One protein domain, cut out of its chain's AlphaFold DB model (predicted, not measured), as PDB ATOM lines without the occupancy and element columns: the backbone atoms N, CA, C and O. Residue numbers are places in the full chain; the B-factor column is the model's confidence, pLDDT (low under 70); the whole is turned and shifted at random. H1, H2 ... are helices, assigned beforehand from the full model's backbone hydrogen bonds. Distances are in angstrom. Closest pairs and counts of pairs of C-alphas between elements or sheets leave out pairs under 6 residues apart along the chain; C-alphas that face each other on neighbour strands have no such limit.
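This is residues 465 to 571 of the 573 residues of the protein "Amidohydrolase" of Balneolaceae bacterium (UniProt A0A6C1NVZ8). Look for four longer helices in a crossed ring: H4, the longest, is crossed by H5, H5 folds back into H6 as a hairpin, and H1 packs on H6 and H4. Short H2 and H3 lie farthest from the middle. The printed part, all helix, has 107 residues with six named helices, H1 to H6; it is compact, radius of gyration of the C-alphas 13.2 A, spans 38 by 34 by 21 A.

Find C-alpha 508 at (15.443, 147.188, 9.621); H4 runs 29.9 A to residue 528. H5 is residues 539 to 549, H6 557 to 565, H2 480 to 483, H3 487 to 491. H1, residues 465 to 476, begins at (23.428, 139.452, -17.918).

H4 touches H5 at C-alphas 516 and 547, the closest, 5.0 A. H1, the hub, touches H6 at 466 and 561, 4.8 A. In H1, H3, H4, H5 and H6 every O i to N i+4 pair is within hydrogen-bond range; H2 is too short for one.

The printed part has no cut. H3 to H4 is a long link. Residues 535 and 571 have pLDDT under 70.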
ATOM      1  N   ILE A 465      23.750 138.797 -19.190       87.88
ATOM      2  CA  ILE A 465      23.428 139.452 -17.918       87.88
ATOM      3  C   ILE A 465      22.758 138.457 -16.969       87.88
ATOM      4  O   ILE A 465      23.072 138.422 -15.780       87.88
ATOM      5  N   HIS A 466      21.907 137.578 -17.496       91.38
ATOM      6  CA  HIS A 466      21.283 136.518 -16.710       91.38
ATOM      7  C   HIS A 466      22.306 135.493 -16.206       91.38
ATOM      8  O   HIS A 466      22.325 135.153 -15.021       91.38
ATOM      9  N   LEU A 467      23.228 135.055 -17.069       86.69
ATOM     10  CA  LEU A 467      24.345 134.198 -16.664       86.69
ATOM     11  C   LEU A 467      25.195 134.851 -15.565       86.69
ATOM     12  O   LEU A 467      25.561 134.181 -14.596       86.69
ATOM     13  N   LEU A 468      25.459 136.154 -15.682       93.19
ATOM     14  CA  LEU A 468      26.215 136.930 -14.701       93.19
ATOM     15  C   LEU A 468      25.471 137.049 -13.364       93.19
ATOM     16  O   LEU A 468      26.068 136.807 -12.313       93.19
ATOM     17  N   ALA A 469      24.167 137.332 -13.389       95.12
ATOM     18  CA  ALA A 469      23.327 137.368 -12.193       95.12
ATOM     19  C   ALA A 469      23.326 136.010 -11.475       95.12
ATOM     20  O   ALA A 469      23.579 135.935 -10.269       95.12
ATOM     21  N   ARG A 470      23.141 134.910 -12.217       94.81
ATOM     22  CA  ARG A 470      23.223 133.557 -11.652       94.81
ATOM     23  C   ARG A 470      24.595 133.286 -11.046       94.81
ATOM     24  O   ARG A 470      24.678 132.775  -9.931       94.81
ATOM     25  N   ALA A 471      25.670 133.603 -11.769       94.25
ATOM     26  CA  ALA A 471      27.037 133.387 -11.307       94.25
ATOM     27  C   ALA A 471      27.326 134.160 -10.010       94.25
ATOM     28  O   ALA A 471      27.912 133.602  -9.078       94.25
ATOM     29  N   PHE A 472      26.846 135.403  -9.910       97.25
ATOM     30  CA  PHE A 472      26.953 136.222  -8.706       97.25
ATOM     31  C   PHE A 472      26.336 135.533  -7.488       97.25
ATOM     32  O   PHE A 472      27.036 135.294  -6.500       97.25
ATOM     33  N   PHE A 473      25.061 135.142  -7.567       97.50
ATOM     34  CA  PHE A 473      24.385 134.485  -6.447       97.50
ATOM     35  C   PHE A 473      24.983 133.119  -6.128       97.50
ATOM     36  O   PHE A 473      25.253 132.828  -4.964       97.50
ATOM     37  N   ARG A 474      25.296 132.319  -7.151       96.19
ATOM     38  CA  ARG A 474      25.941 131.010  -6.992       96.19
ATOM     39  C   ARG A 474      27.277 131.106  -6.251       96.19
ATOM     40  O   ARG A 474      27.575 130.253  -5.420       96.19
ATOM     41  N   SER A 475      28.081 132.128  -6.545       92.31
ATOM     42  CA  SER A 475      29.422 132.277  -5.964       92.31
ATOM     43  C   SER A 475      29.409 132.654  -4.482       92.31
ATOM     44  O   SER A 475      30.283 132.224  -3.737       92.31
ATOM     45  N   SER A 476      28.438 133.470  -4.061       90.94
ATOM     46  CA  SER A 476      28.521 134.202  -2.791       90.94
ATOM     47  C   SER A 476      27.331 133.982  -1.859       90.94
ATOM     48  O   SER A 476      27.459 134.242  -0.667       90.94
ATOM     49  N   TYR A 477      26.184 133.539  -2.379       96.19
ATOM     50  CA  TYR A 477      24.900 133.655  -1.678       96.19
ATOM     51  C   TYR A 477      24.009 132.412  -1.744       96.19
ATOM     52  O   TYR A 477      22.900 132.416  -1.214       96.19
ATOM     53  N   MET A 478      24.477 131.349  -2.392       96.38
ATOM     54  CA  MET A 478      23.805 130.055  -2.433       96.38
ATOM     55  C   MET A 478      24.509 129.070  -1.497       96.38
ATOM     56  O   MET A 478      25.737 129.055  -1.394       96.38
ATOM     57  N   THR A 479      23.731 128.219  -0.839       93.38
ATOM     58  CA  THR A 479      24.222 127.019  -0.146       93.38
ATOM     59  C   THR A 479      24.774 126.001  -1.150       93.38
ATOM     60  O   THR A 479      24.474 126.072  -2.342       93.38
ATOM     61  N   ASP A 480      25.564 125.024  -0.704       92.62
ATOM     62  CA  ASP A 480      26.132 124.018  -1.616       92.62
ATOM     63  C   ASP A 480      25.075 123.206  -2.391       92.62
ATOM     64  O   ASP A 480      25.254 123.031  -3.599       92.62
ATOM     65  N   PRO A 481      23.928 122.807  -1.797       87.62
ATOM     66  CA  PRO A 481      22.828 122.219  -2.562       87.62
ATOM     67  C   PRO A 481      22.257 123.168  -3.622       87.62
ATOM     68  O   PRO A 481      22.035 122.766  -4.761       87.62
ATOM     69  N   GLN A 482      22.068 124.449  -3.290       87.56
ATOM     70  CA  GLN A 482      21.574 125.453  -4.240       87.56
ATOM     71  C   GLN A 482      22.572 125.702  -5.380       87.56
ATOM     72  O   GLN A 482      22.170 125.891  -6.526       87.56
ATOM     73  N   LYS A 483      23.883 125.629  -5.111       91.31
ATOM     74  CA  LYS A 483      24.915 125.691  -6.155       91.31
ATOM     75  C   LYS A 483      24.834 124.505  -7.117       91.31
ATOM     76  O   LYS A 483      25.318 124.630  -8.235       91.31
ATOM     77  N   ALA A 484      24.256 123.367  -6.747       86.94
ATOM     78  CA  ALA A 484      24.106 122.238  -7.667       86.94
ATOM     79  C   ALA A 484      22.952 122.421  -8.672       86.94
ATOM     80  O   ALA A 484      22.906 121.696  -9.664       86.94
ATOM     81  N   LEU A 485      22.058 123.396  -8.458       80.44
ATOM     82  CA  LEU A 485      20.920 123.653  -9.340       80.44
ATOM     83  C   LEU A 485      21.366 124.059 -10.753       80.44
ATOM     84  O   LEU A 485      22.373 124.760 -10.946       80.44
ATOM     85  N   ASP A 486      20.582 123.634 -11.745       82.81
ATOM     86  CA  ASP A 486      20.724 124.058 -13.139       82.81
ATOM     87  C   ASP A 486      20.386 125.555 -13.314       82.81
ATOM     88  O   ASP A 486      20.278 126.310 -12.344       82.81
ATOM     89  N   PHE A 487      20.367 126.053 -14.552       81.62
ATOM     90  CA  PHE A 487      20.124 127.475 -14.800       81.62
ATOM     91  C   PHE A 487      18.703 127.902 -14.417       81.62
ATOM     92  O   PHE A 487      18.542 128.923 -13.747       81.62
ATOM     93  N   GLU A 488      17.704 127.105 -14.787       77.44
ATOM     94  CA  GLU A 488      16.289 127.408 -14.564       77.44
ATOM     95  C   GLU A 488      15.938 127.325 -13.078       77.44
ATOM     96  O   GLU A 488      15.467 128.298 -12.497       77.44
ATOM     97  N   ALA A 489      16.290 126.220 -12.417       77.00
ATOM     98  CA  ALA A 489      15.995 126.022 -11.002       77.00
ATOM     99  C   ALA A 489      16.753 127.008 -10.097       77.00
ATOM    100  O   ALA A 489      16.269 127.367  -9.025       77.00
ATOM    101  N   ALA A 490      17.938 127.470 -10.514       87.12
ATOM    102  CA  ALA A 490      18.630 128.551  -9.816       87.12
ATOM    103  C   ALA A 490      17.897 129.892  -9.953       87.12
ATOM    104  O   ALA A 490      17.979 130.708  -9.037       87.12
ATOM    105  N   GLY A 491      17.205 130.114 -11.075       87.94
ATOM    106  CA  GLY A 491      16.360 131.280 -11.316       87.94
ATOM    107  C   GLY A 491      15.192 131.364 -10.338       87.94
ATOM    108  O   GLY A 491      14.918 132.455  -9.854       87.94
ATOM    109  N   ASP A 492      14.594 130.226  -9.972       84.25
ATOM    110  CA  ASP A 492      13.431 130.126  -9.069       84.25
ATOM    111  C   ASP A 492      13.750 130.374  -7.585       84.25
ATOM    112  O   ASP A 492      12.841 130.480  -6.757       84.25
ATOM    113  N   LEU A 493      15.033 130.457  -7.216       87.44
ATOM    114  CA  LEU A 493      15.428 130.698  -5.830       87.44
ATOM    115  C   LEU A 493      14.947 132.068  -5.364       87.44
ATOM    116  O   LEU A 493      15.318 133.103  -5.920       87.44
ATOM    117  N   LEU A 494      14.164 132.062  -4.293       85.06
ATOM    118  CA  LEU A 494      13.641 133.265  -3.667       85.06
ATOM    119  C   LEU A 494      14.747 133.995  -2.908       85.06
ATOM    120  O   LEU A 494      15.625 133.362  -2.320       85.06
ATOM    121  N   MET A 495      14.658 135.322  -2.821       93.12
ATOM    122  CA  MET A 495      15.621 136.128  -2.066       93.12
ATOM    123  C   MET A 495      15.734 135.654  -0.615       93.12
ATOM    124  O   MET A 495      16.846 135.511  -0.109       93.12
ATOM    125  N   ARG A 496      14.605 135.278   0.006       89.62
ATOM    126  CA  ARG A 496      14.565 134.728   1.373       89.62
ATOM    127  C   ARG A 496      15.267 133.383   1.565       89.62
ATOM    128  O   ARG A 496      15.488 132.973   2.697       89.62
ATOM    129  N   GLN A 497      15.584 132.676   0.483       91.31
ATOM    130  CA  GLN A 497      16.276 131.384   0.520       91.31
ATOM    131  C   GLN A 497      17.799 131.523   0.377       91.31
ATOM    132  O   GLN A 497      18.510 130.523   0.492       91.31
ATOM    133  N   LEU A 498      18.306 132.723   0.089       95.69
ATOM    134  CA  LEU A 498      19.732 132.980  -0.104       95.69
ATOM    135  C   LEU A 498      20.430 133.266   1.230       95.69
ATOM    136  O   LEU A 498      19.849 133.843   2.145       95.69
ATOM    137  N   THR A 499      21.711 132.914   1.335       94.19
ATOM    138  CA  THR A 499      22.458 132.928   2.607       94.19
ATOM    139  C   THR A 499      22.707 134.320   3.188       94.19
ATOM    140  O   THR A 499      23.048 134.429   4.362       94.19
ATOM    141  N   TRP A 500      22.556 135.384   2.394       91.50
ATOM    142  CA  TRP A 500      22.666 136.760   2.887       91.50
ATOM    143  C   TRP A 500      21.387 137.250   3.572       91.50
ATOM    144  O   TRP A 500      21.439 138.229   4.314       91.50
ATOM    145  N   TRP A 501      20.244 136.612   3.306       91.62
ATOM    146  CA  TRP A 501      18.956 137.073   3.796       91.62
ATOM    147  C   TRP A 501      18.816 136.781   5.292       91.62
ATOM    148  O   TRP A 501      18.557 135.657   5.713       91.62
ATOM    149  N   ASN A 502      18.968 137.824   6.103       88.75
ATOM    150  CA  ASN A 502      18.978 137.767   7.566       88.75
ATOM    151  C   ASN A 502      17.855 138.617   8.191       88.75
ATOM    152  O   ASN A 502      17.958 139.027   9.345       88.75
ATOM    153  N   ARG A 503      16.782 138.893   7.433       87.69
ATOM    154  CA  ARG A 503      15.720 139.854   7.782       87.69
ATOM    155  C   ARG A 503      15.152 139.693   9.193       87.69
ATOM    156  O   ARG A 503      14.903 140.687   9.863       87.69
ATOM    157  N   GLU A 504      14.937 138.458   9.631       87.56
ATOM    158  CA  GLU A 504      14.350 138.147  10.942       87.56
ATOM    159  C   GLU A 504      15.359 138.261  12.098       87.56
ATOM    160  O   GLU A 504      14.975 138.283  13.263       87.56
ATOM    161  N   GLN A 505      16.656 138.331  11.786       90.50
ATOM    162  CA  GLN A 505      17.763 138.263  12.745       90.50
ATOM    163  C   GLN A 505      18.383 139.635  13.037       90.50
ATOM    164  O   GLN A 505      19.160 139.773  13.982       90.50
ATOM    165  N   VAL A 506      18.075 140.650  12.226       92.12
ATOM    166  CA  VAL A 506      18.694 141.979  12.303       92.12
ATOM    167  C   VAL A 506      17.644 143.093  12.282       92.12
ATOM    168  O   VAL A 506      16.502 142.895  11.880       92.12
ATOM    169  N   SER A 507      18.022 144.298  12.717       94.69
ATOM    170  CA  SER A 507      17.123 145.458  12.644       94.69
ATOM    171  C   SER A 507      16.874 145.896  11.194       94.69
ATOM    172  O   SER A 507      17.716 145.676  10.323       94.69
ATOM    173  N   GLU A 508      15.765 146.604  10.939       92.12
ATOM    174  CA  GLU A 508      15.443 147.188   9.621       92.12
ATOM    175  C   GLU A 508      16.626 147.957   9.020       92.12
ATOM    176  O   GLU A 508      16.964 147.794   7.852       92.12
ATOM    177  N   THR A 509      17.288 148.778   9.834       95.00
ATOM    178  CA  THR A 509      18.431 149.580   9.393       95.00
ATOM    179  C   THR A 509      19.593 148.703   8.933       95.00
ATOM    180  O   THR A 509      20.219 149.017   7.921       95.00
ATOM    181  N   VAL A 510      19.876 147.609   9.650       93.94
ATOM    182  CA  VAL A 510      20.942 146.663   9.292       93.94
ATOM    183  C   VAL A 510      20.565 145.903   8.024       93.94
ATOM    184  O   VAL A 510      21.335 145.922   7.070       93.94
ATOM    185  N   PHE A 511      19.347 145.362   7.944       93.88
ATOM    186  CA  PHE A 511      18.869 144.657   6.753       93.88
ATOM    187  C   PHE A 511      18.897 145.541   5.498       93.88
ATOM    188  O   PHE A 511      19.333 145.122   4.424       93.88
ATOM    189  N   ARG A 512      18.478 146.807   5.628       94.25
ATOM    190  CA  ARG A 512      18.526 147.793   4.543       94.25
ATOM    191  C   ARG A 512      19.959 148.075   4.082       94.25
ATOM    192  O   ARG A 512      20.179 148.304   2.892       94.25
ATOM    193  N   ASN A 513      20.928 148.072   4.994       95.00
ATOM    194  CA  ASN A 513      22.338 148.223   4.639       95.00
ATOM    195  C   ASN A 513      22.872 146.963   3.946       95.00
ATOM    196  O   ASN A 513      23.530 147.080   2.914       95.00
ATOM    197  N   ASP A 514      22.533 145.775   4.447       94.12
ATOM    198  CA  ASP A 514      22.962 144.495   3.878       94.12
ATOM    199  C   ASP A 514      22.454 144.321   2.443       94.12
ATOM    200  O   ASP A 514      23.256 144.106   1.531       94.12
ATOM    201  N   ARG A 515      21.156 144.545   2.191       95.06
ATOM    202  CA  ARG A 515      20.606 144.476   0.823       95.06
ATOM    203  C   ARG A 515      21.248 145.506  -0.113       95.06
ATOM    204  O   ARG A 515      21.515 145.207  -1.276       95.06
ATOM    205  N   ARG A 516      21.566 146.710   0.387       96.75
ATOM    206  CA  ARG A 516      22.262 147.747  -0.396       96.75
ATOM    207  C   ARG A 516      23.702 147.343  -0.713       96.75
ATOM    208  O   ARG A 516      24.173 147.620  -1.812       96.75
ATOM    209  N   ASN A 517      24.384 146.651   0.198       96.62
ATOM    210  CA  ASN A 517      25.724 146.110  -0.030       96.62
ATOM    211  C   ASN A 517      25.716 144.985  -1.073       96.62
ATOM    212  O   ASN A 517      26.571 144.967  -1.960       96.62
ATOM    213  N   VAL A 518      24.737 144.077  -1.014       97.25
ATOM    214  CA  VAL A 518      24.559 143.030  -2.035       97.25
ATOM    215  C   VAL A 518      24.285 143.665  -3.402       97.25
ATOM    216  O   VAL A 518      24.978 143.335  -4.366       97.25
ATOM    217  N   ALA A 519      23.369 144.638  -3.475       97.62
ATOM    218  CA  ALA A 519      23.094 145.399  -4.694       97.62
ATOM    219  C   ALA A 519      24.357 146.074  -5.243       97.62
ATOM    220  O   ALA A 519      24.658 145.957  -6.427       97.62
ATOM    221  N   LEU A 520      25.142 146.730  -4.383       97.69
ATOM    222  CA  LEU A 520      26.374 147.406  -4.786       97.69
ATOM    223  C   LEU A 520      27.382 146.430  -5.388       97.69
ATOM    224  O   LEU A 520      27.986 146.745  -6.414       97.69
ATOM    225  N   ARG A 521      27.562 145.251  -4.784       97.69
ATOM    226  CA  ARG A 521      28.465 144.218  -5.311       97.69
ATOM    227  C   ARG A 521      27.998 143.709  -6.673       97.69
ATOM    228  O   ARG A 521      28.831 143.536  -7.556       97.69
ATOM    229  N   LEU A 522      26.695 143.501  -6.844       96.88
ATOM    230  CA  LEU A 522      26.114 143.035  -8.103       96.88
ATOM    231  C   LEU A 522      26.282 144.071  -9.219       96.88
ATOM    232  O   LEU A 522      26.823 143.762 -10.273       96.88
ATOM    233  N   ILE A 523      25.910 145.323  -8.952       96.88
ATOM    234  CA  ILE A 523      26.078 146.440  -9.888       96.88
ATOM    235  C   ILE A 523      27.555 146.639 -10.251       96.88
ATOM    236  O   ILE A 523      27.886 146.833 -11.417       96.88
ATOM    237  N   SER A 524      28.457 146.538  -9.272       95.81
ATOM    238  CA  SER A 524      29.898 146.672  -9.523       95.81
ATOM    239  C   SER A 524      30.451 145.510 -10.356       95.81
ATOM    240  O   SER A 524      31.360 145.720 -11.154       95.81
ATOM    241  N   LEU A 525      29.902 144.297 -10.207       94.94
ATOM    242  CA  LEU A 525      30.236 143.161 -11.070       94.94
ATOM    243  C   LEU A 525      29.784 143.415 -12.513       94.94
ATOM    244  O   LEU A 525      30.549 143.142 -13.434       94.94
ATOM    245  N   CYS A 526      28.579 143.956 -12.710       92.50
ATOM    246  CA  CYS A 526      28.090 144.337 -14.033       92.50
ATOM    247  C   CYS A 526      29.024 145.362 -14.696       92.50
ATOM    248  O   CYS A 526      29.507 145.119 -15.801       92.50
ATOM    249  N   GLU A 527      29.354 146.451 -13.994       93.00
ATOM    250  CA  GLU A 527      30.299 147.473 -14.473       93.00
ATOM    251  C   GLU A 527      31.678 146.873 -14.797       93.00
ATOM    252  O   GLU A 527      32.246 147.141 -15.855       93.00
ATOM    253  N   GLY A 528      32.210 146.027 -13.908       91.56
ATOM    254  CA  GLY A 528      33.507 145.370 -14.088       91.56
ATOM    255  C   GLY A 528      33.538 144.345 -15.224       91.56
ATOM    256  O   GLY A 528      34.613 144.029 -15.724       91.56
ATOM    257  N   SER A 529      32.372 143.863 -15.656       86.38
ATOM    258  CA  SER A 529      32.221 142.945 -16.791       86.38
ATOM    259  C   SER A 529      32.020 143.679 -18.122       86.38
ATOM    260  O   SER A 529      31.686 143.055 -19.123       86.38
ATOM    261  N   GLY A 530      32.208 145.004 -18.144       85.75
ATOM    262  CA  GLY A 530      32.079 145.821 -19.353       85.75
ATOM    263  C   GLY A 530      30.635 146.148 -19.738       85.75
ATOM    264  O   GLY A 530      30.404 146.675 -20.826       85.75
ATOM    265  N   LEU A 531      29.658 145.868 -18.866       87.25
ATOM    266  CA  LEU A 531      28.273 146.249 -19.115       87.25
ATOM    267  C   LEU A 531      28.103 147.758 -18.962       87.25
ATOM    268  O   LEU A 531      28.571 148.376 -18.002       87.25
ATOM    269  N   LEU A 532      27.386 148.350 -19.908       87.88
ATOM    270  CA  LEU A 532      27.077 149.773 -19.908       87.88
ATOM    271  C   LEU A 532      25.652 149.977 -19.412       87.88
ATOM    272  O   LEU A 532      24.772 149.188 -19.735       87.88
ATOM    273  N   TYR A 533      25.407 151.050 -18.664       85.12
ATOM    274  CA  TYR A 533      24.043 151.411 -18.284       85.12
ATOM    275  C   TYR A 533      23.199 151.737 -19.515       85.12
ATOM    276  O   TYR A 533      23.648 152.461 -20.412       85.12
ATOM    277  N   GLU A 534      21.966 151.247 -19.502       74.56
ATOM    278  CA  GLU A 534      20.945 151.620 -20.466       74.56
ATOM    279  C   GLU A 534      20.539 153.089 -20.343       74.56
ATOM    280  O   GLU A 534      20.699 153.738 -19.297       74.56
ATOM    281  N   GLU A 535      20.009 153.646 -21.432       69.50
ATOM    282  CA  GLU A 535      19.675 155.066 -21.484       69.50
ATOM    283  C   GLU A 535      18.578 155.438 -20.464       69.50
ATOM    284  O   GLU A 535      17.425 155.010 -20.527       69.50
ATOM    285  N   GLY A 536      18.944 156.281 -19.494       71.62
ATOM    286  CA  GLY A 536      18.068 156.698 -18.393       71.62
ATOM    287  C   GLY A 536      18.389 156.043 -17.048       71.62
ATOM    288  O   GLY A 536      17.877 156.505 -16.027       71.62
ATOM    289  N   TYR A 537      19.289 155.058 -17.014       75.38
ATOM    290  CA  TYR A 537      19.809 154.509 -15.768       75.38
ATOM    291  C   TYR A 537      21.107 155.194 -15.338       75.38
ATOM    292  O   TYR A 537      21.970 155.569 -16.130       75.38
ATOM    293  N   THR A 538      21.225 155.386 -14.028       90.38
ATOM    294  CA  THR A 538      22.466 155.792 -13.364       90.38
ATOM    295  C   THR A 538      22.826 154.720 -12.352       90.38
ATOM    296  O   THR A 538      21.940 154.004 -11.882       90.38
ATOM    297  N   LYS A 539      24.097 154.663 -11.943       92.25
ATOM    298  CA  LYS A 539      24.545 153.763 -10.874       92.25
ATOM    299  C   LYS A 539      23.661 153.834  -9.631       92.25
ATOM    300  O   LYS A 539      23.264 152.801  -9.107       92.25
ATOM    301  N   ASN A 540      23.308 155.043  -9.194       92.56
ATOM    302  CA  ASN A 540      22.464 155.232  -8.014       92.56
ATOM    303  C   ASN A 540      21.048 154.686  -8.232       92.56
ATOM    304  O   ASN A 540      20.538 153.985  -7.370       92.56
ATOM    305  N   LEU A 541      20.445 154.943  -9.399       86.06
ATOM    306  CA  LEU A 541      19.104 154.442  -9.708       86.06
ATOM    307  C   LEU A 541      19.074 152.910  -9.799       86.06
ATOM    308  O   LEU A 541      18.154 152.283  -9.284       86.06
ATOM    309  N   ALA A 542      20.085 152.312 -10.432       89.75
ATOM    310  CA  ALA A 542      20.205 150.862 -10.534       89.75
ATOM    311  C   ALA A 542      20.441 150.223  -9.157       89.75
ATOM    312  O   ALA A 542      19.813 149.221  -8.822       89.75
ATOM    313  N   LEU A 543      21.293 150.840  -8.330       96.44
ATOM    314  CA  LEU A 543      21.535 150.417  -6.955       96.44
ATOM    315  C   LEU A 543      20.250 150.439  -6.125       96.44
ATOM    316  O   LEU A 543      19.962 149.459  -5.448       96.44
ATOM    317  N   ASP A 544      19.492 151.535  -6.174       90.81
ATOM    318  CA  ASP A 544      18.251 151.677  -5.410       90.81
ATOM    319  C   ASP A 544      17.215 150.638  -5.866       90.81
ATOM    320  O   ASP A 544      16.678 149.904  -5.040       90.81
ATOM    321  N   LYS A 545      17.023 150.479  -7.183       92.81
ATOM    322  CA  LYS A 545      16.069 149.517  -7.755       92.81
ATOM    323  C   LYS A 545      16.407 148.067  -7.396       92.81
ATOM    324  O   LYS A 545      15.519 147.307  -7.017       92.81
ATOM    325  N   ILE A 546      17.683 147.681  -7.479       97.50
ATOM    326  CA  ILE A 546      18.122 146.334  -7.087       97.50
ATOM    327  C   ILE A 546      18.035 146.152  -5.577       97.50
ATOM    328  O   ILE A 546      17.581 145.106  -5.136       97.50
ATOM    329  N   ALA A 547      18.418 147.145  -4.774       96.56
ATOM    330  CA  ALA A 547      18.316 147.046  -3.321       96.56
ATOM    331  C   ALA A 547      16.863 146.868  -2.854       96.56
ATOM    332  O   ALA A 547      16.626 146.132  -1.897       96.56
ATOM    333  N   ASP A 548      15.903 147.513  -3.518       91.69
ATOM    334  CA  ASP A 548      14.481 147.345  -3.220       91.69
ATOM    335  C   ASP A 548      13.966 145.969  -3.651       91.69
ATOM    336  O   ASP A 548      13.311 145.298  -2.856       91.69
ATOM    337  N   LEU A 549      14.332 145.500  -4.849       93.06
ATOM    338  CA  LEU A 549      13.968 144.163  -5.329       93.06
ATOM    339  C   LEU A 549      14.557 143.052  -4.448       93.06
ATOM    340  O   LEU A 549      13.858 142.109  -4.094       93.06
ATOM    341  N   LEU A 550      15.822 143.193  -4.043       96.56
ATOM    342  CA  LEU A 550      16.479 142.292  -3.095       96.56
ATOM    343  C   LEU A 550      15.823 142.314  -1.715       96.56
ATOM    344  O   LEU A 550      16.058 141.398  -0.947       96.56
ATOM    345  N   GLY A 551      15.065 143.355  -1.366       91.31
ATOM    346  CA  GLY A 551      14.358 143.456  -0.090       91.31
ATOM    347  C   GLY A 551      12.986 142.779  -0.074       91.31
ATOM    348  O   GLY A 551      12.373 142.730   0.991       91.31
ATOM    349  N   ASP A 552      12.503 142.284  -1.215       88.94
ATOM    350  CA  ASP A 552      11.218 141.601  -1.353       88.94
ATOM    351  C   ASP A 552      11.422 140.078  -1.307       88.94
ATOM    352  O   ASP A 552      12.074 139.475  -2.160       88.94
ATOM    353  N   GLU A 553      10.854 139.440  -0.283       85.75
ATOM    354  CA  GLU A 553      11.040 138.014  -0.002       85.75
ATOM    355  C   GLU A 553      10.428 137.088  -1.059       85.75
ATOM    356  O   GLU A 553      10.738 135.892  -1.087       85.75
ATOM    357  N   SER A 554       9.526 137.625  -1.884       77.94
ATOM    358  CA  SER A 554       8.833 136.906  -2.951       77.94
ATOM    359  C   SER A 554       9.591 136.925  -4.275       77.94
ATOM    360  O   SER A 554       9.253 136.158  -5.177       77.94
ATOM    361  N   LYS A 555      10.614 137.778  -4.398       88.75
ATOM    362  CA  LYS A 555      11.401 137.915  -5.625       88.75
ATOM    363  C   LYS A 555      12.416 136.805  -5.768       88.75
ATOM    364  O   LYS A 555      12.930 136.276  -4.784       88.75
ATOM    365  N   THR A 556      12.705 136.478  -7.014       92.19
ATOM    366  CA  THR A 556      13.554 135.360  -7.409       92.19
ATOM    367  C   THR A 556      14.877 135.833  -8.008       92.19
ATOM    368  O   THR A 556      15.034 137.000  -8.378       92.19
ATOM    369  N   VAL A 557      15.863 134.941  -8.115       94.56
ATOM    370  CA  VAL A 557      17.126 135.226  -8.821       94.56
ATOM    371  C   VAL A 557      16.860 135.619 -10.277       94.56
ATOM    372  O   VAL A 557      17.514 136.530 -10.788       94.56
ATOM    373  N   ALA A 558      15.877 134.985 -10.920       89.31
ATOM    374  CA  ALA A 558      15.424 135.348 -12.256       89.31
ATOM    375  C   ALA A 558      14.921 136.800 -12.314       89.31
ATOM    376  O   ALA A 558      15.341 137.544 -13.196       89.31
ATOM    377  N   ASP A 559      14.114 137.247 -11.342       86.31
ATOM    378  CA  ASP A 559      13.635 138.639 -11.282       86.31
ATOM    379  C   ASP A 559      14.786 139.646 -11.170       86.31
ATOM    380  O   ASP A 559      14.749 140.712 -11.792       86.31
ATOM    381  N   VAL A 560      15.831 139.310 -10.402       94.81
ATOM    382  CA  VAL A 560      17.049 140.131 -10.313       94.81
ATOM    383  C   VAL A 560      17.737 140.195 -11.674       94.81
ATOM    384  O   VAL A 560      18.085 141.282 -12.130       94.81
ATOM    385  N   GLY A 561      17.921 139.045 -12.325       93.25
ATOM    386  CA  GLY A 561      18.544 138.947 -13.641       93.25
ATOM    387  C   GLY A 561      17.822 139.756 -14.710       93.25
ATOM    388  O   GLY A 561      18.455 140.565 -15.379       93.25
ATOM    389  N   ILE A 562      16.502 139.604 -14.804       83.62
ATOM    390  CA  ILE A 562      15.642 140.334 -15.747       83.62
ATOM    391  C   ILE A 562      15.663 141.835 -15.449       83.62
ATOM    392  O   ILE A 562      15.706 142.672 -16.350       83.62
ATOM    393  N   THR A 563      15.680 142.208 -14.167       87.94
ATOM    394  CA  THR A 563      15.787 143.618 -13.787       87.94
ATOM    395  C   THR A 563      17.144 144.192 -14.181       87.94
ATOM    396  O   THR A 563      17.185 145.313 -14.679       87.94
ATOM    397  N   LEU A 564      18.241 143.447 -14.015       91.94
ATOM    398  CA  LEU A 564      19.559 143.852 -14.510       91.94
ATOM    399  C   LEU A 564      19.582 143.979 -16.034       91.94
ATOM    400  O   LEU A 564      20.114 144.967 -16.528       91.94
ATOM    401  N   ASP A 565      18.974 143.035 -16.754       86.44
ATOM    402  CA  ASP A 565      18.867 143.058 -18.219       86.44
ATOM    403  C   ASP A 565      18.176 144.339 -18.708       86.44
ATOM    404  O   ASP A 565      18.634 144.983 -19.639       86.44
ATOM    405  N   SER A 566      17.153 144.813 -17.985       80.38
ATOM    406  CA  SER A 566      16.479 146.087 -18.295       80.38
ATOM    407  C   SER A 566      17.298 147.358 -18.004       80.38
ATOM    408  O   SER A 566      16.852 148.464 -18.310       80.38
ATOM    409  N   MET A 567      18.445 147.245 -17.327       86.44
ATOM    410  CA  MET A 567      19.252 148.385 -16.860       86.44
ATOM    411  C   MET A 567      20.637 148.453 -17.494       86.44
ATOM    412  O   MET A 567      21.303 149.486 -17.373       86.44
ATOM    413  N   PHE A 568      21.090 147.363 -18.103       85.06
ATOM    414  CA  PHE A 568      22.438 147.199 -18.616       85.06
ATOM    415  C   PHE A 568      22.406 146.613 -20.021       85.06
ATOM    416  O   PHE A 568      21.560 145.791 -20.338       85.06
ATOM    417  N   ARG A 569      23.401 146.972 -20.829       80.44
ATOM    418  CA  ARG A 569      23.634 146.405 -22.158       80.44
ATOM    419  C   ARG A 569      25.059 145.934 -22.331       80.44
ATOM    420  O   ARG A 569      25.993 146.485 -21.741       80.44
ATOM    421  N   VAL A 570      25.212 144.946 -23.200       75.31
ATOM    422  CA  VAL A 570      26.515 144.471 -23.661       75.31
ATOM    423  C   VAL A 570      27.063 145.473 -24.680       75.31
ATOM    424  O   VAL A 570      26.328 145.992 -25.521       75.31
ATOM    425  N   GLN A 571      28.352 145.790 -24.587       62.84
ATOM    426  CA  GLN A 571      29.019 146.639 -25.566       62.84
ATOM    427  C   GLN A 571      29.048 145.898 -26.914       62.84
ATOM    428  O   GLN A 571      29.583 144.797 -26.988       62.84
TER     429      GLN A 571